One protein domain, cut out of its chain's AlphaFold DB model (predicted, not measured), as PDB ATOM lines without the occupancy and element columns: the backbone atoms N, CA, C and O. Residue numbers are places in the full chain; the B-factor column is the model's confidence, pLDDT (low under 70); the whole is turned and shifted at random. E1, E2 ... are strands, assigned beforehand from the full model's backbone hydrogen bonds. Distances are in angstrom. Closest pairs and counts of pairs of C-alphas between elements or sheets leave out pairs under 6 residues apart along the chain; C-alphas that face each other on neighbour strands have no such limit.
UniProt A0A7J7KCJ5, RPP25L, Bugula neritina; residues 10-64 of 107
ATOM      1  N   MET A  10      47.368  -3.587  19.219       92.12
ATOM      2  CA  MET A  10      47.195  -2.357  19.979       92.12
ATOM      3  C   MET A  10      47.390  -2.607  21.470       92.12
ATOM      4  O   MET A  10      46.933  -3.618  21.984       92.12
ATOM      5  N   LEU A  11      48.015  -1.658  22.158       93.00
ATOM      6  CA  LEU A  11      48.068  -1.610  23.617       93.00
ATOM      7  C   LEU A  11      47.666  -0.207  24.069       93.00
ATOM      8  O   LEU A  11      48.272   0.776  23.639       93.00
ATOM      9  N   SER A  12      46.623  -0.117  24.892       94.50
ATOM     10  CA  SER A  12      46.098   1.144  25.414       94.50
ATOM     11  C   SER A  12      46.326   1.239  26.913       94.50
ATOM     12  O   SER A  12      45.757   0.463  27.671       94.50
ATOM     13  N   ARG A  13      47.077   2.250  27.349       94.75
ATOM     14  CA  ARG A  13      47.306   2.530  28.769       94.75
ATOM     15  C   ARG A  13      46.679   3.859  29.151       94.75
ATOM     16  O   ARG A  13      46.876   4.862  28.464       94.75
ATOM     17  N   LYS A  14      45.915   3.853  30.239       96.06
ATOM     18  CA  LYS A  14      45.415   5.074  30.873       96.06
ATOM     19  C   LYS A  14      46.476   5.599  31.830       96.06
ATOM     20  O   LYS A  14      47.228   4.824  32.413       96.06
ATOM     21  N   GLY A  15      46.518   6.905  31.997       95.56
ATOM     22  CA  GLY A  15      47.389   7.554  32.956       95.56
ATOM     23  C   GLY A  15      46.899   8.955  33.255       95.56
ATOM     24  O   GLY A  15      45.873   9.396  32.744       95.56
ATOM     25  N   VAL A  16      47.670   9.655  34.069       97.38
ATOM     26  CA  VAL A  16      47.443  11.058  34.391       97.38
ATOM     27  C   VAL A  16      48.672  11.826  33.942       97.38
ATOM     28  O   VAL A  16      49.806  11.404  34.179       97.38
ATOM     29  N   LYS A  17      48.451  12.951  33.271       97.12
ATOM     30  CA  LYS A  17      49.500  13.887  32.898       97.12
ATOM     31  C   LYS A  17      49.329  15.158  33.713       97.12
ATOM     32  O   LYS A  17      48.283  15.799  33.643       97.12
ATOM     33  N   ARG A  18      50.381  15.543  34.430       97.38
ATOM     34  CA  ARG A  18      50.450  16.853  35.069       97.38
ATOM     35  C   ARG A  18      50.773  17.916  34.029       97.38
ATOM     36  O   ARG A  18      51.721  17.767  33.256       97.38
ATOM     37  N   ILE A  19      49.963  18.961  34.007       97.44
ATOM     38  CA  ILE A  19      50.133  20.136  33.164       97.44
ATOM     39  C   ILE A  19      50.310  21.329  34.089       97.44
ATOM     40  O   ILE A  19      49.653  21.448  35.123       97.44
ATOM     41  N   GLU A  20      51.234  22.189  33.700       98.12
ATOM     42  CA  GLU A  20      51.473  23.461  34.347       98.12
ATOM     43  C   GLU A  20      50.884  24.563  33.471       98.12
ATOM     44  O   GLU A  20      51.210  24.675  32.288       98.12
ATOM     45  N   GLU A  21      49.999  25.353  34.058       97.25
ATOM     46  CA  GLU A  21      49.315  26.461  33.412       97.25
ATOM     47  C   GLU A  21      49.597  27.741  34.187       97.25
ATOM     48  O   GLU A  21      49.808  27.729  35.399       97.25
ATOM     49  N   TYR A  22      49.575  28.864  33.485       96.50
ATOM     50  CA  TYR A  22      49.719  30.171  34.098       96.50
ATOM     51  C   TYR A  22      48.541  31.041  33.692       96.50
ATOM     52  O   TYR A  22      48.267  31.198  32.502       96.50
ATOM     53  N   TRP A  23      47.842  31.561  34.685       96.00
ATOM     54  CA  TRP A  23      46.602  32.296  34.527       96.00
ATOM     55  C   TRP A  23      46.857  33.757  34.892       96.00
ATOM     56  O   TRP A  23      47.375  34.046  35.971       96.00
ATOM     57  N   GLU A  24      46.517  34.665  33.983       94.44
ATOM     58  CA  GLU A  24      46.575  36.104  34.249       94.44
ATOM     59  C   GLU A  24      45.292  36.560  34.964       94.44
ATOM     60  O   GLU A  24      44.215  36.019  34.681       94.44
ATOM     61  N   PRO A  25      45.370  37.555  35.866       94.38
ATOM     62  CA  PRO A  25      44.185  38.198  36.422       94.38
ATOM     63  C   PRO A  25      43.300  38.791  35.323       94.38
ATOM     64  O   PRO A  25      43.789  39.327  34.330       94.38
ATOM     65  N   ILE A  26      41.981  38.723  35.517       93.00
ATOM     66  CA  ILE A  26      41.007  39.271  34.558       93.00
ATOM     67  C   ILE A  26      41.107  40.804  34.505       93.00
ATOM     68  O   ILE A  26      41.016  41.395  33.432       93.00
ATOM     69  N   GLU A  27      41.313  41.439  35.659       92.69
ATOM     70  CA  GLU A  27      41.500  42.883  35.790       92.69
ATOM     71  C   GLU A  27      42.971  43.189  36.075       92.69
ATOM     72  O   GLU A  27      43.460  42.966  37.184       92.69
ATOM     73  N   SER A  28      43.680  43.728  35.085       79.94
ATOM     74  CA  SER A  28      45.120  44.007  35.181       79.94
ATOM     75  C   SER A  28      45.485  45.063  36.235       79.94
ATOM     76  O   SER A  28      46.620  45.098  36.696       79.94
ATOM     77  N   GLU A  29      44.537  45.918  36.633       83.88
ATOM     78  CA  GLU A  29      44.741  46.985  37.630       83.88
ATOM     79  C   GLU A  29      44.461  46.537  39.071       83.88
ATOM     80  O   GLU A  29      44.675  47.295  40.013       83.88
ATOM     81  N   SER A  30      44.024  45.289  39.266       84.25
ATOM     82  CA  SER A  30      43.719  44.736  40.593       84.25
ATOM     83  C   SER A  30      44.953  44.554  41.492       84.25
ATOM     84  O   SER A  30      44.813  44.217  42.666       84.25
ATOM     85  N   GLY A  31      46.164  44.752  40.954       88.94
ATOM     86  CA  GLY A  31      47.425  44.512  41.661       88.94
ATOM     87  C   GLY A  31      47.668  43.034  41.981       88.94
ATOM     88  O   GLY A  31      48.512  42.726  42.819       88.94
ATOM     89  N   LEU A  32      46.909  42.126  41.358       91.25
ATOM     90  CA  LEU A  32      47.052  40.688  41.535       91.25
ATOM     91  C   LEU A  32      48.169  40.137  40.647       91.25
ATOM     92  O   LEU A  32      48.347  40.556  39.505       91.25
ATOM     93  N   ASP A  33      48.878  39.145  41.174       92.06
ATOM     94  CA  ASP A  33      49.930  38.447  40.447       92.06
ATOM     95  C   ASP A  33      49.382  37.305  39.583       92.06
ATOM     96  O   ASP A  33      48.321  36.725  39.836       92.06
ATOM     97  N   ARG A  34      50.175  36.933  38.577       93.81
ATOM     98  CA  ARG A  34      49.965  35.749  37.740       93.81
ATOM     99  C   ARG A  34      49.898  34.478  38.590       93.81
ATOM    100  O   ARG A  34      50.812  34.180  39.361       93.81
ATOM    101  N   LEU A  35      48.867  33.664  38.379       95.56
ATOM    102  CA  LEU A  35      48.663  32.415  39.112       95.56
ATOM    103  C   LEU A  35      49.253  31.221  38.353       95.56
ATOM    104  O   LEU A  35      48.839  30.917  37.236       95.56
ATOM    105  N   ARG A  36      50.176  30.486  38.982       97.31
ATOM    106  CA  ARG A  36      50.644  29.181  38.490       97.31
ATOM    107  C   ARG A  36      49.712  28.078  38.987       97.31
ATOM    108  O   ARG A  36      49.567  27.880  40.192       97.31
ATOM    109  N   VAL A  37      49.129  27.325  38.064       97.81
ATOM    110  CA  VAL A  37      48.194  26.232  38.337       97.81
ATOM    111  C   VAL A  37      48.806  24.913  37.876       97.81
ATOM    112  O   VAL A  37      49.214  24.772  36.727       97.81
ATOM    113  N   ASN A  38      48.851  23.926  38.770       97.88
ATOM    114  CA  ASN A  38      49.232  22.559  38.427       97.88
ATOM    115  C   ASN A  38      47.974  21.702  38.352       97.88
ATOM    116  O   ASN A  38      47.283  21.530  39.358       97.88
ATOM    117  N   ARG A  39      47.683  21.160  37.171       97.56
ATOM    118  CA  ARG A  39      46.491  20.353  36.924       97.56
ATOM    119  C   ARG A  39      46.861  18.959  36.452       97.56
ATOM    120  O   ARG A  39      47.578  18.783  35.470       97.56
ATOM    121  N   ASP A  40      46.286  17.970  37.111       97.94
ATOM    122  CA  ASP A  40      46.343  16.580  36.691       97.94
ATOM    123  C   ASP A  40      45.201  16.311  35.697       97.94
ATOM    124  O   ASP A  40      44.030  16.561  35.986       97.94
ATOM    125  N   THR A  41      45.552  15.880  34.485       96.81
ATOM    126  CA  THR A  41      44.605  15.626  33.389       96.81
ATOM    127  C   THR A  41      44.675  14.168  32.968       96.81
ATOM    128  O   THR A  41      45.768  13.627  32.786       96.81
ATOM    129  N   ASP A  42      43.518  13.538  32.773       97.75
ATOM    130  CA  ASP A  42      43.447  12.170  32.265       97.75
ATOM    131  C   ASP A  42      44.092  12.066  30.877       97.75
ATOM    132  O   ASP A  42      43.860  12.884  29.983       97.75
ATOM    133  N   ALA A  43      44.899  11.029  30.690       96.75
ATOM    134  CA  ALA A  43      45.631  10.768  29.463       96.75
ATOM    135  C   ALA A  43      45.484   9.305  29.034       96.75
ATOM    136  O   ALA A  43      45.351   8.390  29.849       96.75
ATOM    137  N   VAL A  44      45.547   9.077  27.721       96.44
ATOM    138  CA  VAL A  44      45.598   7.737  27.133       96.44
ATOM    139  C   VAL A  44      46.766   7.640  26.160       96.44
ATOM    140  O   VAL A  44      46.934   8.482  25.277       96.44
ATOM    141  N   CYS A  45      47.572   6.596  26.315       95.31
ATOM    142  CA  CYS A  45      48.671   6.263  25.421       95.31
ATOM    143  C   CYS A  45      48.302   5.009  24.631       95.31
ATOM    144  O   CYS A  45      47.978   3.979  25.221       95.31
ATOM    145  N   ILE A  46      48.359   5.093  23.301       94.56
ATOM    146  CA  ILE A  46      48.009   3.988  22.403       94.56
ATOM    147  C   ILE A  46      49.237   3.616  21.576       94.56
ATOM    148  O   ILE A  46      49.653   4.374  20.699       94.56
ATOM    149  N   LEU A  47      49.790   2.431  21.827       93.69
ATOM    150  CA  LEU A  47      50.820   1.825  20.988       93.69
ATOM    151  C   LEU A  47      50.154   0.996  19.888       93.69
ATOM    152  O   LEU A  47      49.275   0.183  20.168       93.69
ATOM    153  N   LEU A  48      50.588   1.182  18.641       93.12
ATOM    154  CA  LEU A  48      50.161   0.386  17.490       93.12
ATOM    155  C   LEU A  48      51.386  -0.248  16.837       93.12
ATOM    156  O   LEU A  48      52.284   0.464  16.394       93.12
ATOM    157  N   SER A  49      51.414  -1.578  16.766       91.62
ATOM    158  CA  SER A  49      52.562  -2.348  16.274       91.62
ATOM    159  C   SER A  49      52.125  -3.388  15.249       91.62
ATOM    160  O   SER A  49      51.088  -4.024  15.420       91.62
ATOM    161  N   LYS A  50      52.928  -3.584  14.196       90.81
ATOM    162  CA  LYS A  50      52.775  -4.721  13.267       90.81
ATOM    163  C   LYS A  50      53.380  -6.012  13.813       90.81
ATOM    164  O   LYS A  50      53.040  -7.093  13.345       90.81
ATOM    165  N   LEU A  51      54.313  -5.886  14.753       87.56
ATOM    166  CA  LEU A  51      54.951  -7.020  15.402       87.56
ATOM    167  C   LEU A  51      54.108  -7.479  16.597       87.56
ATOM    168  O   LEU A  51      53.513  -6.622  17.269       87.56
ATOM    169  N   PRO A  52      54.082  -8.793  16.882       81.50
ATOM    170  CA  PRO A  52      53.443  -9.326  18.074       81.50
ATOM    171  C   PRO A  52      53.966  -8.633  19.331       81.50
ATOM    172  O   PRO A  52      55.170  -8.491  19.534       81.50
ATOM    173  N   LEU A  53      53.045  -8.198  20.185       84.12
ATOM    174  CA  LEU A  53      53.349  -7.635  21.497       84.12
ATOM    175  C   LEU A  53      53.187  -8.745  22.546       84.12
ATOM    176  O   LEU A  53      52.420  -8.607  23.492       84.12
ATOM    177  N   ASP A  54      53.860  -9.880  22.330       79.81
ATOM    178  CA  ASP A  54      53.630 -11.120  23.089       79.81
ATOM    179  C   ASP A  54      53.881 -10.959  24.590       79.81
ATOM    180  O   ASP A  54      53.128 -11.500  25.398       79.81
ATOM    181  N   ALA A  55      54.865 -10.134  24.955       85.19
ATOM    182  CA  ALA A  55      55.160  -9.775  26.340       85.19
ATOM    183  C   ALA A  55      54.005  -9.033  27.041       85.19
ATOM    184  O   ALA A  55      53.951  -9.002  28.265       85.19
ATOM    185  N   PHE A  56      53.076  -8.457  26.276       85.12
ATOM    186  CA  PHE A  56      51.990  -7.613  26.771       85.12
ATOM    187  C   PHE A  56      50.605  -8.251  26.587       85.12
ATOM    188  O   PHE A  56      49.596  -7.609  26.857       85.12
ATOM    189  N   LYS A  57      50.529  -9.521  26.156       85.06
ATOM    190  CA  LYS A  57      49.259 -10.240  25.919       85.06
ATOM    191  C   LYS A  57      48.346 -10.322  27.144       85.06
ATOM    192  O   LYS A  57      47.137 -10.438  26.984       85.06
ATOM    193  N   GLN A  58      48.928 -10.307  28.341       89.19
ATOM    194  CA  GLN A  58      48.200 -10.374  29.609       89.19
ATOM    195  C   GLN A  58      47.867  -8.989  30.182       89.19
ATOM    196  O   GLN A  58      47.187  -8.909  31.201       89.19
ATOM    197  N   GLU A  59      48.338  -7.900  29.562       88.69
ATOM    198  CA  GLU A  59      48.055  -6.554  30.056       88.69
ATOM    199  C   GLU A  59      46.626  -6.112  29.737       88.69
ATOM    200  O   GLU A  59      46.093  -6.332  28.644       88.69
ATOM    201  N   GLU A  60      46.031  -5.387  30.682       87.38
ATOM    202  CA  GLU A  60      44.788  -4.673  30.436       87.38
ATOM    203  C   GLU A  60      44.967  -3.649  29.307       87.38
ATOM    204  O   GLU A  60      45.918  -2.868  29.274       87.38
ATOM    205  N   GLY A  61      44.026  -3.645  28.362       88.62
ATOM    206  CA  GLY A  61      44.066  -2.751  27.206       88.62
ATOM    207  C   GLY A  61      44.867  -3.277  26.012       88.62
ATOM    208  O   GLY A  61      44.955  -2.565  25.004       88.62
ATOM    209  N   TYR A  62      45.412  -4.497  26.081       92.50
ATOM    210  CA  TYR A  62      45.904  -5.210  24.904       92.50
ATOM    211  C   TYR A  62      44.743  -5.651  23.998       92.50
ATOM    212  O   TYR A  62      43.731  -6.174  24.460       92.50
ATOM    213  N   LEU A  63      44.891  -5.435  22.691       89.62
ATOM    214  CA  LEU A  63      43.976  -5.895  21.648       89.62
ATOM    215  C   LEU A  63      44.800  -6.442  20.480       89.62
ATOM    216  O   LEU A  63      45.583  -5.707  19.863       89.62
ATOM    217  N   GLY A  64      44.613  -7.724  20.173       85.12
ATOM    218  CA  GLY A  64      45.310  -8.422  19.103       85.12
ATOM    219  C   GLY A  64      44.946  -7.922  17.702       85.12
ATOM    220  O   GLY A  64      44.163  -6.987  17.506       85.12
TER     221      GLY A  64
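AT A GLANCE: This is residues 10 to 64 of the 107 residues of the protein "RPP25L" of Bugula neritina (UniProt A0A7J7KCJ5). This is one long, twisted two-stranded ribbon: the hairpin of E1 and E2, with a long loop at one tip and a coiled-back tail, residues 50 to 64, at the other end. Residues 26 to 31 of the loop stick out beyond the rest, and residues 62 to 63 fold back to pair with the first residues of E1. The printed part has 55 residues with no named helix and two named strands, E1 then E2, in an antiparallel sheet; the class is all strand. The whole is extended, a rod spanning 60 by 18 by 12 A, with a radius of gyration of the C-alphas of 20.1 A.

HOW THE PARTS SIT: Begin with the sheet, where E1, residues 10 to 23, and E2, residues 35 to 49, are antiparallel neighbours and form a hairpin, their directions 161 degrees apart. Look at C-alphas 18 and 40, which face each other at 4.4 A. Near one end of the pair, N 11 and O 47 are within hydrogen-bond range at 3.0 A; near the other, N 35 and O 23 are at 2.9 A. E1 bends by 52 degrees at residue 14. Outside the named strands, residues 62 to 63 make a short antiparallel pairing with residues 10 to 11 of E1.

IN THESE COORDINATES: Find C-alpha 10 at (47.195, -2.357, 19.979); from there E1 runs 37.6 A to C-alpha 23 at (46.602, 32.296, 34.527). E2, the longest strand by residues, runs 41.8 A from Leu 35 to C-alpha 49 at (52.562, -2.348, 16.274).

THE WHOLE: The C-alphas of Glu 29 and Asp 54 are the two farthest apart, at 60.6 A, while those of Met 10 and Gly 64, the first and last printed, are 6.4 A apart. The link from E1 to E2, 11 residues, is long, and its residues 26 to 31 stand free. The printed part has no cut, its mean pLDDT is 92.2, and no printed residue is under 70.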